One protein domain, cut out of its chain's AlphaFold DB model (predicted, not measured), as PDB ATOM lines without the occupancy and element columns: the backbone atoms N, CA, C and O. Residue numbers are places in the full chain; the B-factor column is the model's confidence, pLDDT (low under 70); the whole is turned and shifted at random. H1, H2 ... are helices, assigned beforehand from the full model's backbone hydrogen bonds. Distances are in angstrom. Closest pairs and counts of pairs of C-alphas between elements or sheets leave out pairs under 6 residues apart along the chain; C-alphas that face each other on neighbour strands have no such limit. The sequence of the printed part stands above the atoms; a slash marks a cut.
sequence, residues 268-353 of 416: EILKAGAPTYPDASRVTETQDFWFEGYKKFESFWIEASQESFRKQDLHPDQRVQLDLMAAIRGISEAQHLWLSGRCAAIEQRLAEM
ATOM      1  N   GLU A 268     223.885 212.487 188.503       95.62
ATOM      2  CA  GLU A 268     224.469 211.607 187.482       95.62
ATOM      3  C   GLU A 268     224.233 212.173 186.075       95.62
ATOM      4  O   GLU A 268     225.136 212.130 185.232       95.62
ATOM      5  N   ILE A 269     223.073 212.799 185.841       92.75
ATOM      6  CA  ILE A 269     222.770 213.503 184.585       92.75
ATOM      7  C   ILE A 269     223.724 214.687 184.385       92.75
ATOM      8  O   ILE A 269     224.251 214.879 183.288       92.75
ATOM      9  N   LEU A 270     224.001 215.462 185.438       93.38
ATOM     10  CA  LEU A 270     224.932 216.591 185.352       93.38
ATOM     11  C   LEU A 270     226.372 216.144 185.083       93.38
ATOM     12  O   LEU A 270     227.058 216.748 184.254       93.38
ATOM     13  N   LYS A 271     226.826 215.073 185.745       94.88
ATOM     14  CA  LYS A 271     228.166 214.494 185.538       94.88
ATOM     15  C   LYS A 271     228.359 213.944 184.128       94.88
ATOM     16  O   LYS A 271     229.474 214.012 183.615       94.88
ATOM     17  N   ALA A 272     227.302 213.420 183.506       92.62
ATOM     18  CA  ALA A 272     227.348 212.937 182.126       92.62
ATOM     19  C   ALA A 272     227.645 214.057 181.108       92.62
ATOM     20  O   ALA A 272     228.152 213.779 180.021       92.62
ATOM     21  N   GLY A 273     227.400 215.320 181.479       91.50
ATOM     22  CA  GLY A 273     227.687 216.494 180.661       91.50
ATOM     23  C   GLY A 273     226.595 216.813 179.639       91.50
ATOM     24  O   GLY A 273     225.667 216.038 179.410       91.50
ATOM     25  N   ALA A 274     226.701 217.999 179.030       92.38
ATOM     26  CA  ALA A 274     225.699 218.474 178.082       92.38
ATOM     27  C   ALA A 274     225.641 217.555 176.848       92.38
ATOM     28  O   ALA A 274     226.675 217.353 176.201       92.38
ATOM     29  N   PRO A 275     224.461 217.016 176.490       92.88
ATOM     30  CA  PRO A 275     224.338 216.145 175.335       92.88
ATOM     31  C   PRO A 275     224.590 216.925 174.043       92.88
ATOM     32  O   PRO A 275     224.308 218.120 173.935       92.88
ATOM     33  N   THR A 276     225.110 216.232 173.036       92.56
ATOM     34  CA  THR A 276     225.262 216.756 171.676       92.56
ATOM     35  C   THR A 276     224.121 216.271 170.800       92.56
ATOM     36  O   THR A 276     223.610 215.167 170.994       92.56
ATOM     37  N   TYR A 277     223.722 217.083 169.818       89.50
ATOM     38  CA  TYR A 277     222.715 216.664 168.845       89.50
ATOM     39  C   TYR A 277     223.172 215.359 168.161       89.50
ATOM     40  O   TYR A 277     224.342 215.292 167.775       89.50
ATOM     41  N   PRO A 278     222.313 214.325 168.037       88.88
ATOM     42  CA  PRO A 278     222.733 213.042 167.483       88.88
ATOM     43  C   PRO A 278     223.279 213.183 166.057       88.88
ATOM     44  O   PRO A 278     222.590 213.689 165.169       88.88
ATOM     45  N   ASP A 279     224.508 212.709 165.843       89.12
ATOM     46  CA  ASP A 279     225.124 212.600 164.519       89.12
ATOM     47  C   ASP A 279     224.624 211.323 163.833       89.12
ATOM     48  O   ASP A 279     225.286 210.286 163.817       89.12
ATOM     49  N   ALA A 280     223.373 211.368 163.376       89.06
ATOM     50  CA  ALA A 280     222.709 210.252 162.722       89.06
ATOM     51  C   ALA A 280     221.821 210.735 161.571       89.06
ATOM     52  O   ALA A 280     221.336 211.870 161.553       89.06
ATOM     53  N   SER A 281     221.595 209.867 160.585       83.62
ATOM     54  CA  SER A 281     220.786 210.219 159.421       83.62
ATOM     55  C   SER A 281     219.297 210.166 159.749       83.62
ATOM     56  O   SER A 281     218.770 209.146 160.189       83.62
ATOM     57  N   ARG A 282     218.583 211.252 159.431       78.88
ATOM     58  CA  ARG A 282     217.111 211.303 159.498       78.88
ATOM     59  C   ARG A 282     216.419 210.350 158.514       78.88
ATOM     60  O   ARG A 282     215.213 210.172 158.609       78.88
ATOM     61  N   VAL A 283     217.164 209.765 157.573       77.50
ATOM     62  CA  VAL A 283     216.643 208.818 156.574       77.50
ATOM     63  C   VAL A 283     216.711 207.373 157.073       77.50
ATOM     64  O   VAL A 283     215.887 206.558 156.670       77.50
ATOM     65  N   THR A 284     217.692 207.038 157.917       82.69
ATOM     66  CA  THR A 284     217.930 205.652 158.357       82.69
ATOM     67  C   THR A 284     217.432 205.374 159.768       82.69
ATOM     68  O   THR A 284     217.059 204.239 160.050       82.69
ATOM     69  N   GLU A 285     217.417 206.381 160.642       92.25
ATOM     70  CA  GLU A 285     216.997 206.219 162.034       92.25
ATOM     71  C   GLU A 285     215.485 206.354 162.230       92.25
ATOM     72  O   GLU A 285     214.786 207.038 161.480       92.25
ATOM     73  N   THR A 286     214.977 205.722 163.290       91.62
ATOM     74  CA  THR A 286     213.553 205.741 163.639       91.62
ATOM     75  C   THR A 286     213.154 207.014 164.384       91.62
ATOM     76  O   THR A 286     213.979 207.717 164.969       91.62
ATOM     77  N   GLN A 287     211.851 207.303 164.419       85.62
ATOM     78  CA  GLN A 287     211.310 208.412 165.212       85.62
ATOM     79  C   GLN A 287     211.637 208.267 166.711       85.62
ATOM     80  O   GLN A 287     211.907 209.266 167.378       85.62
ATOM     81  N   ASP A 288     211.656 207.032 167.220       91.00
ATOM     82  CA  ASP A 288     211.954 206.738 168.624       91.00
ATOM     83  C   ASP A 288     213.392 207.115 168.991       91.00
ATOM     84  O   ASP A 288     213.604 207.749 170.020       91.00
ATOM     85  N   PHE A 289     214.364 206.838 168.113       92.62
ATOM     86  CA  PHE A 289     215.759 207.253 168.304       92.62
ATOM     87  C   PHE A 289     215.871 208.770 168.531       92.62
ATOM     88  O   PHE A 289     216.526 209.237 169.467       92.62
ATOM     89  N   TRP A 290     215.181 209.559 167.701       89.25
ATOM     90  CA  TRP A 290     215.190 211.018 167.811       89.25
ATOM     91  C   TRP A 290     214.470 211.515 169.064       89.25
ATOM     92  O   TRP A 290     214.923 212.475 169.692       89.25
ATOM     93  N   PHE A 291     213.374 210.863 169.451       88.50
ATOM     94  CA  PHE A 291     212.644 211.200 170.668       88.50
ATOM     95  C   PHE A 291     213.458 210.894 171.932       88.50
ATOM     96  O   PHE A 291     213.495 211.711 172.851       88.50
ATOM     97  N   GLU A 292     214.173 209.770 171.969       91.31
ATOM     98  CA  GLU A 292     215.101 209.447 173.057       91.31
ATOM     99  C   GLU A 292     216.259 210.446 173.141       91.31
ATOM    100  O   GLU A 292     216.613 210.893 174.235       91.31
ATOM    101  N   GLY A 293     216.822 210.843 171.996       91.25
ATOM    102  CA  GLY A 293     217.831 211.900 171.930       91.25
ATOM    103  C   GLY A 293     217.315 213.231 172.485       91.25
ATOM    104  O   GLY A 293     217.998 213.874 173.284       91.25
ATOM    105  N   TYR A 294     216.086 213.617 172.123       91.31
ATOM    106  CA  TYR A 294     215.433 214.816 172.649       91.31
ATOM    107  C   TYR A 294     215.221 214.743 174.166       91.31
ATOM    108  O   TYR A 294     215.567 215.691 174.867       91.31
ATOM    109  N   LYS A 295     214.727 213.617 174.698       92.44
ATOM    110  CA  LYS A 295     214.537 213.455 176.149       92.44
ATOM    111  C   LYS A 295     215.833 213.634 176.929       92.44
ATOM    112  O   LYS A 295     215.830 214.305 177.951       92.44
ATOM    113  N   LYS A 296     216.948 213.083 176.440       92.94
ATOM    114  CA  LYS A 296     218.264 213.271 177.077       92.94
ATOM    115  C   LYS A 296     218.654 214.751 177.136       92.94
ATOM    116  O   LYS A 296     219.160 215.206 178.157       92.94
ATOM    117  N   PHE A 297     218.382 215.497 176.064       93.75
ATOM    118  CA  PHE A 297     218.552 216.952 176.027       93.75
ATOM    119  C   PHE A 297     217.693 217.664 177.064       93.75
ATOM    120  O   PHE A 297     218.208 218.462 177.843       93.75
ATOM    121  N   GLU A 298     216.396 217.382 177.057       93.12
ATOM    122  CA  GLU A 298     215.422 218.005 177.945       93.12
ATOM    123  C   GLU A 298     215.770 217.751 179.414       93.12
ATOM    124  O   GLU A 298     215.911 218.705 180.177       93.12
ATOM    125  N   SER A 299     216.004 216.491 179.789       93.69
ATOM    126  CA  SER A 299     216.383 216.116 181.150       93.69
ATOM    127  C   SER A 299     217.655 216.832 181.601       93.69
ATOM    128  O   SER A 299     217.645 217.460 182.653       93.69
ATOM    129  N   PHE A 300     218.723 216.830 180.793       96.62
ATOM    130  CA  PHE A 300     219.959 217.525 181.162       96.62
ATOM    131  C   PHE A 300     219.732 219.017 181.432       96.62
ATOM    132  O   PHE A 300     220.215 219.545 182.432       96.62
ATOM    133  N   TRP A 301     218.999 219.713 180.559       94.44
ATOM    134  CA  TRP A 301     218.794 221.154 180.715       94.44
ATOM    135  C   TRP A 301     217.834 221.510 181.851       94.44
ATOM    136  O   TRP A 301     217.982 222.585 182.439       94.44
ATOM    137  N   ILE A 302     216.906 220.618 182.205       94.69
ATOM    138  CA  ILE A 302     216.103 220.741 183.424       94.69
ATOM    139  C   ILE A 302     217.019 220.673 184.652       94.69
ATOM    140  O   ILE A 302     217.038 221.627 185.432       94.69
ATOM    141  N   GLU A 303     217.837 219.626 184.783       95.62
ATOM    142  CA  GLU A 303     218.764 219.473 185.916       95.62
ATOM    143  C   GLU A 303     219.771 220.628 185.998       95.62
ATOM    144  O   GLU A 303     219.994 221.207 187.061       95.62
ATOM    145  N   ALA A 304     220.334 221.048 184.860       95.81
ATOM    146  CA  ALA A 304     221.286 222.156 184.805       95.81
ATOM    147  C   ALA A 304     220.653 223.491 185.228       95.81
ATOM    148  O   ALA A 304     221.313 224.330 185.850       95.81
ATOM    149  N   SER A 305     219.369 223.693 184.916       94.19
ATOM    150  CA  SER A 305     218.624 224.881 185.342       94.19
ATOM    151  C   SER A 305     218.364 224.860 186.848       94.19
ATOM    152  O   SER A 305     218.610 225.867 187.514       94.19
ATOM    153  N   GLN A 306     217.948 223.714 187.399       94.88
ATOM    154  CA  GLN A 306     217.784 223.537 188.846       94.88
ATOM    155  C   GLN A 306     219.102 223.799 189.592       94.88
ATOM    156  O   GLN A 306     219.127 224.538 190.575       94.88
ATOM    157  N   GLU A 307     220.219 223.285 189.076       95.06
ATOM    158  CA  GLU A 307     221.553 223.495 189.645       95.06
ATOM    159  C   GLU A 307     221.994 224.961 189.598       95.06
ATOM    160  O   GLU A 307     222.585 225.482 190.549       95.06
ATOM    161  N   SER A 308     221.685 225.657 188.505       94.38
ATOM    162  CA  SER A 308     221.939 227.092 188.379       94.38
ATOM    163  C   SER A 308     221.168 227.900 189.423       94.38
ATOM    164  O   SER A 308     221.731 228.811 190.036       94.38
ATOM    165  N   PHE A 309     219.902 227.553 189.671       93.56
ATOM    166  CA  PHE A 309     219.092 228.186 190.711       93.56
ATOM    167  C   PHE A 309     219.615 227.864 192.111       93.56
ATOM    168  O   PHE A 309     219.780 228.780 192.918       93.56
ATOM    169  N   ARG A 310     219.979 226.603 192.376       92.62
ATOM    170  CA  ARG A 310     220.590 226.181 193.643       92.62
ATOM    171  C   ARG A 310     221.866 226.965 193.961       92.62
ATOM    172  O   ARG A 310     222.020 227.442 195.081       92.62
ATOM    173  N   LYS A 311     222.762 227.163 192.983       92.62
ATOM    174  CA  LYS A 311     224.001 227.961 193.148       92.62
ATOM    175  C   LYS A 311     223.753 229.439 193.441       92.62
ATOM    176  O   LYS A 311     224.632 230.104 193.983       92.62
ATOM    177  N   GLN A 312     222.588 229.950 193.061       91.50
ATOM    178  CA  GLN A 312     222.165 231.327 193.309       91.50
ATOM    179  C   GLN A 312     221.352 231.468 194.604       91.50
ATOM    180  O   GLN A 312     220.789 232.534 194.842       91.50
ATOM    181  N   ASP A 313     221.284 230.411 195.422       86.94
ATOM    182  CA  ASP A 313     220.470 230.348 196.642       86.94
ATOM    183  C   ASP A 313     218.971 230.606 196.372       86.94
ATOM    184  O   ASP A 313     218.212 231.065 197.224       86.94
ATOM    185  N   LEU A 314     218.530 230.314 195.141       86.75
ATOM    186  CA  LEU A 314     217.126 230.335 194.757       86.75
ATOM    187  C   LEU A 314     216.505 228.982 195.067       86.75
ATOM    188  O   LEU A 314     217.130 227.930 194.934       86.75
ATOM    189  N   HIS A 315     215.245 229.019 195.468       88.56
ATOM    190  CA  HIS A 315     214.610 227.909 196.147       88.56
ATOM    191  C   HIS A 315     213.330 227.450 195.414       88.56
ATOM    192  O   HIS A 315     212.560 228.323 195.016       88.56
ATOM    193  N   PRO A 316     213.018 226.138 195.297       88.81
ATOM    194  CA  PRO A 316     211.802 225.629 194.630       88.81
ATOM    195  C   PRO A 316     210.475 226.234 195.104       88.81
ATOM    196  O   PRO A 316     209.493 226.278 194.371       88.81
ATOM    197  N   ASP A 317     210.434 226.682 196.357       86.12
ATOM    198  CA  ASP A 317     209.270 227.334 196.981       86.12
ATOM    199  C   ASP A 317     209.084 228.805 196.594       86.12
ATOM    200  O   ASP A 317     208.108 229.431 197.022       86.12
ATOM    201  N   GLN A 318     210.004 229.387 195.821       84.81
ATOM    202  CA  GLN A 318     209.847 230.754 195.346       84.81
ATOM    203  C   GLN A 318     208.614 230.864 194.449       84.81
ATOM    204  O   GLN A 318     208.411 230.097 193.508       84.81
ATOM    205  N   ARG A 319     207.761 231.844 194.756       82.19
ATOM    206  CA  ARG A 319     206.549 232.094 193.981       82.19
ATOM    207  C   ARG A 319     206.916 232.783 192.677       82.19
ATOM    208  O   ARG A 319     207.453 233.886 192.689       82.19
ATOM    209  N   VAL A 320     206.550 232.154 191.571       82.25
ATOM    210  CA  VAL A 320     206.652 232.742 190.237       82.25
ATOM    211  C   VAL A 320     205.280 233.275 189.834       82.25
ATOM    212  O   VAL A 320     204.263 232.611 190.040       82.25
ATOM    213  N   GLN A 321     205.230 234.492 189.297       81.25
ATOM    214  CA  GLN A 321     203.979 235.085 188.832       81.25
ATOM    215  C   GLN A 321     203.546 234.473 187.483       81.25
ATOM    216  O   GLN A 321     204.377 234.065 186.667       81.25
ATOM    217  N   LEU A 322     202.231 234.377 187.252       81.19
ATOM    218  CA  LEU A 322     201.677 233.743 186.046       81.19
ATOM    219  C   LEU A 322     201.986 234.517 184.760       81.19
ATOM    220  O   LEU A 322     202.089 233.904 183.704       81.19
ATOM    221  N   ASP A 323     202.147 235.833 184.835       72.56
ATOM    222  CA  ASP A 323     202.567 236.684 183.722       72.56
ATOM    223  C   ASP A 323     204.018 236.401 183.308       72.56
ATOM    224  O   ASP A 323     204.288 236.255 182.117       72.56
ATOM    225  N   LEU A 324     204.932 236.206 184.266       82.44
ATOM    226  CA  LEU A 324     206.296 235.753 183.980       82.44
ATOM    227  C   LEU A 324     206.301 234.347 183.360       82.44
ATOM    228  O   LEU A 324     207.005 234.106 182.379       82.44
ATOM    229  N   MET A 325     205.476 233.427 183.871       83.81
ATOM    230  CA  MET A 325     205.313 232.101 183.259       83.81
ATOM    231  C   MET A 325     204.728 232.179 181.846       83.81
ATOM    232  O   MET A 325     205.202 231.482 180.949       83.81
ATOM    233  N   ALA A 326     203.751 233.056 181.616       80.00
ATOM    234  CA  ALA A 326     203.182 233.295 180.297       80.00
ATOM    235  C   ALA A 326     204.217 233.893 179.332       80.00
ATOM    236  O   ALA A 326     204.287 233.463 178.181       80.00
ATOM    237  N   ALA A 327     205.061 234.820 179.798       87.44
ATOM    238  CA  ALA A 327     206.142 235.400 179.008       87.44
ATOM    239  C   ALA A 327     207.189 234.345 178.621       87.44
ATOM    240  O   ALA A 327     207.533 234.230 177.446       87.44
ATOM    241  N   ILE A 328     207.647 233.527 179.575       89.94
ATOM    242  CA  ILE A 328     208.608 232.444 179.313       89.94
ATOM    243  C   ILE A 328     208.017 231.418 178.340       89.94
ATOM    244  O   ILE A 328     208.684 231.039 177.373       89.94
ATOM    245  N   ARG A 329     206.753 231.016 178.534       91.62
ATOM    246  CA  ARG A 329     206.045 230.115 177.614       91.62
ATOM    247  C   ARG A 329     205.951 230.720 176.214       91.62
ATOM    248  O   ARG A 329     206.289 230.048 175.247       91.62
ATOM    249  N   GLY A 330     205.537 231.982 176.106       89.50
ATOM    250  CA  GLY A 330     205.392 232.680 174.829       89.50
ATOM    251  C   GLY A 330     206.717 232.836 174.082       89.50
ATOM    252  O   GLY A 330     206.772 232.586 172.881       89.50
ATOM    253  N   ILE A 331     207.801 233.183 174.784       92.69
ATOM    254  CA  ILE A 331     209.149 233.261 174.201       92.69
ATOM    255  C   ILE A 331     209.601 231.882 173.715       92.69
ATOM    256  O   ILE A 331     210.083 231.769 172.589       92.69
ATOM    257  N   SER A 332     209.413 230.841 174.529       91.38
ATOM    258  CA  SER A 332     209.801 229.469 174.178       91.38
ATOM    259  C   SER A 332     209.037 228.968 172.950       91.38
ATOM    260  O   SER A 332     209.635 228.427 172.023       91.38
ATOM    261  N   GLU A 333     207.726 229.212 172.897       92.12
ATOM    262  CA  GLU A 333     206.866 228.842 171.769       92.12
ATOM    263  C   GLU A 333     207.234 229.624 170.500       92.12
ATOM    264  O   GLU A 333     207.397 229.032 169.433       92.12
ATOM    265  N   ALA A 334     207.473 230.935 170.611       88.06
ATOM    266  CA  ALA A 334     207.917 231.758 169.489       88.06
ATOM    267  C   ALA A 334     209.279 231.306 168.943       88.06
ATOM    268  O   ALA A 334     209.442 231.181 167.729       88.06
ATOM    269  N   GLN A 335     210.248 231.030 169.819       93.00
ATOM    270  CA  GLN A 335     211.560 230.513 169.427       93.00
ATOM    271  C   GLN A 335     211.443 229.149 168.752       93.00
ATOM    272  O   GLN A 335     212.044 228.948 167.697       93.00
ATOM    273  N   HIS A 336     210.645 228.239 169.317       90.12
ATOM    274  CA  HIS A 336     210.420 226.915 168.753       90.12
ATOM    275  C   HIS A 336     209.814 227.003 167.347       90.12
ATOM    276  O   HIS A 336     210.374 226.459 166.399       90.12
ATOM    277  N   LEU A 337     208.715 227.742 167.184       90.19
ATOM    278  CA  LEU A 337     208.044 227.896 165.893       90.19
ATOM    279  C   LEU A 337     208.936 228.595 164.860       90.19
ATOM    280  O   LEU A 337     209.026 228.147 163.717       90.19
ATOM    281  N   TRP A 338     209.634 229.663 165.259       88.06
ATOM    282  CA  TRP A 338     210.529 230.404 164.372       88.06
ATOM    283  C   TRP A 338     211.700 229.548 163.887       88.06
ATOM    284  O   TRP A 338     211.989 229.514 162.690       88.06
ATOM    285  N   LEU A 339     212.379 228.843 164.799       92.88
ATOM    286  CA  LEU A 339     213.509 227.986 164.446       92.88
ATOM    287  C   LEU A 339     213.062 226.788 163.609       92.88
ATOM    288  O   LEU A 339     213.718 226.502 162.612       92.88
ATOM    289  N   SER A 340     211.930 226.159 163.934       89.25
ATOM    290  CA  SER A 340     211.350 225.073 163.133       89.25
ATOM    291  C   SER A 340     211.013 225.529 161.712       89.25
ATOM    292  O   SER A 340     211.404 224.872 160.749       89.25
ATOM    293  N   GLY A 341     210.377 226.696 161.553       86.81
ATOM    294  CA  GLY A 341     210.119 227.277 160.232       86.81
ATOM    295  C   GLY A 341     211.406 227.589 159.463       86.81
ATOM    296  O   GLY A 341     211.497 227.341 158.261       86.81
ATOM    297  N   ARG A 342     212.441 228.078 160.157       94.88
ATOM    298  CA  ARG A 342     213.754 228.338 159.554       94.88
ATOM    299  C   ARG A 342     214.457 227.047 159.122       94.88
ATOM    300  O   ARG A 342     215.072 227.046 158.060       94.88
ATOM    301  N   CYS A 343     214.359 225.969 159.901       89.00
ATOM    302  CA  CYS A 343     214.865 224.645 159.527       89.00
ATOM    303  C   CYS A 343     214.142 224.113 158.288       89.00
ATOM    304  O   CYS A 343     214.812 223.774 157.319       89.00
ATOM    305  N   ALA A 344     212.807 224.158 158.262       87.62
ATOM    306  CA  ALA A 344     212.021 223.740 157.102       87.62
ATOM    307  C   ALA A 344     212.398 224.526 155.830       87.62
ATOM    308  O   ALA A 344     212.558 223.950 154.758       87.62
ATOM    309  N   ALA A 345     212.618 225.840 155.947       89.12
ATOM    310  CA  ALA A 345     213.069 226.664 154.824       89.12
ATOM    311  C   ALA A 345     214.482 226.291 154.334       89.12
ATOM    312  O   ALA A 345     214.758 226.344 153.136       89.12
ATOM    313  N   ILE A 346     215.392 225.924 155.243       92.56
ATOM    314  CA  ILE A 346     216.736 225.446 154.885       92.56
ATOM    315  C   ILE A 346     216.653 224.080 154.203       92.56
ATOM    316  O   ILE A 346     217.290 223.899 153.171       92.56
ATOM    317  N   GLU A 347     215.855 223.152 154.734       88.94
ATOM    318  CA  GLU A 347     215.627 221.832 154.137       88.94
ATOM    319  C   GLU A 347     215.037 221.954 152.728       88.94
ATOM    320  O   GLU A 347     215.509 221.294 151.806       88.94
ATOM    321  N   GLN A 348     214.085 222.870 152.519       87.25
ATOM    322  CA  GLN A 348     213.546 223.150 151.189       87.25
ATOM    323  C   GLN A 348     214.625 223.673 150.230       87.25
ATOM    324  O   GLN A 348     214.744 223.185 149.108       87.25
ATOM    325  N   ARG A 349     215.442 224.643 150.656       88.06
ATOM    326  CA  ARG A 349     216.538 225.169 149.823       88.06
ATOM    327  C   ARG A 349     217.601 224.116 149.531       88.06
ATOM    328  O   ARG A 349     218.165 224.113 148.441       88.06
ATOM    329  N   LEU A 350     217.882 223.237 150.492       85.06
ATOM    330  CA  LEU A 350     218.779 222.106 150.292       85.06
ATOM    331  C   LEU A 350     218.207 221.166 149.230       85.06
ATOM    332  O   LEU A 350     218.916 220.852 148.284       85.06
ATOM    333  N   ALA A 351     216.919 220.824 149.310       83.56
ATOM    334  CA  ALA A 351     216.248 220.017 148.296       83.56
ATOM    335  C   ALA A 351     216.271 220.684 146.905       83.56
ATOM    336  O   ALA A 351     216.489 220.008 145.903       83.56
ATOM    337  N   GLU A 352     216.107 222.009 146.819       84.38
ATOM    338  CA  GLU A 352     216.242 222.762 145.562       84.38
ATOM    339  C   GLU A 352     217.668 222.688 144.994       84.38
ATOM    340  O   GLU A 352     217.842 222.470 143.794       84.38
ATOM    341  N   MET A 353     218.693 222.831 145.838       80.94
ATOM    342  CA  MET A 353     220.097 222.692 145.437       80.94
ATOM    343  C   MET A 353     220.447 221.254 145.035       80.94
ATOM    344  O   MET A 353     221.162 221.041 144.062       80.94
TER     345      MET A 353
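What this domain is: This is residues 268 to 353 of the 416 residues of an uncharacterized protein of Mesorhizobium sp (UniProt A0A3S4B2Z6). Two long helices, H2 and H3, make an open U with empty space between them: H3 folds back past H2 from the link at one end without touching it and stands free along its whole length. On another side of H2 the short helix H1 packs on its residues 299 to 304, and from H1 the unnamed stretch 273 to 286 leads back past H2 to the place where H2 begins. The printed part has 86 residues with three named helices, in the order H1, H2, H3, and no named strand; the class is all helix. The whole is loose, with a radius of gyration of the C-alphas of 17.2 A, and elongated, its C-alphas spanning 51 by 33 by 19 A.

How they stand to each other: H3, residues 322 to 353, is the longest helix and touches no other helix. It is apart from H2, residues 287 to 311, with no C-alpha of the one within 8 A of the other, although the two follow each other in the chain. H1, residues 268 to 272, is apart from H3 as well. H1 and H2 touch, with 6 pairs of C-alphas within 8 A; their closest C-alphas, those of Ile 269 and Phe 300, are 6.0 A apart, and the centres of the two helices are 10.4 A apart. H2 touches H1 with residues 299 to 304 alone. In H1, H2 and H3 every O i to N i+4 pair is within hydrogen-bond range.

Where its parts are: H3 has 32 residues and measures 45.9 A from C-alpha 322 at (201.677, 233.743, 186.046) to C-alpha 353 at (220.097, 222.692, 145.437). H2 has 25 residues, Gln 287 to Lys 311, and measures 36.4 A; C-alpha 287 is at (211.310, 208.412, 165.212). H1 has 5 residues, Glu 268 to Ala 272, and measures 6.2 A, beginning with C-alpha 268 at (224.469, 211.607, 187.482).

The domain as a whole: The two C-alphas farthest apart are those of Asp 317 and Met 353, at 52.9 A, while the first and last printed C-alphas are 43.7 A apart. The printed part has no cut. The link from H1 to H2 is long, with 14 residues, and its C-alphas lie 11 to 23 A from the mean of the C-alphas; the link from H2 to H3 is short, with 10 residues. Residues 283 to 288 stand free, as do residues 308 to 313, of which 308 to 311 belong to H2, and residues 317 to 353, of which 322 to 353 belong to H3. The mean pLDDT of the printed part is 89.4, and no printed residue is under 70.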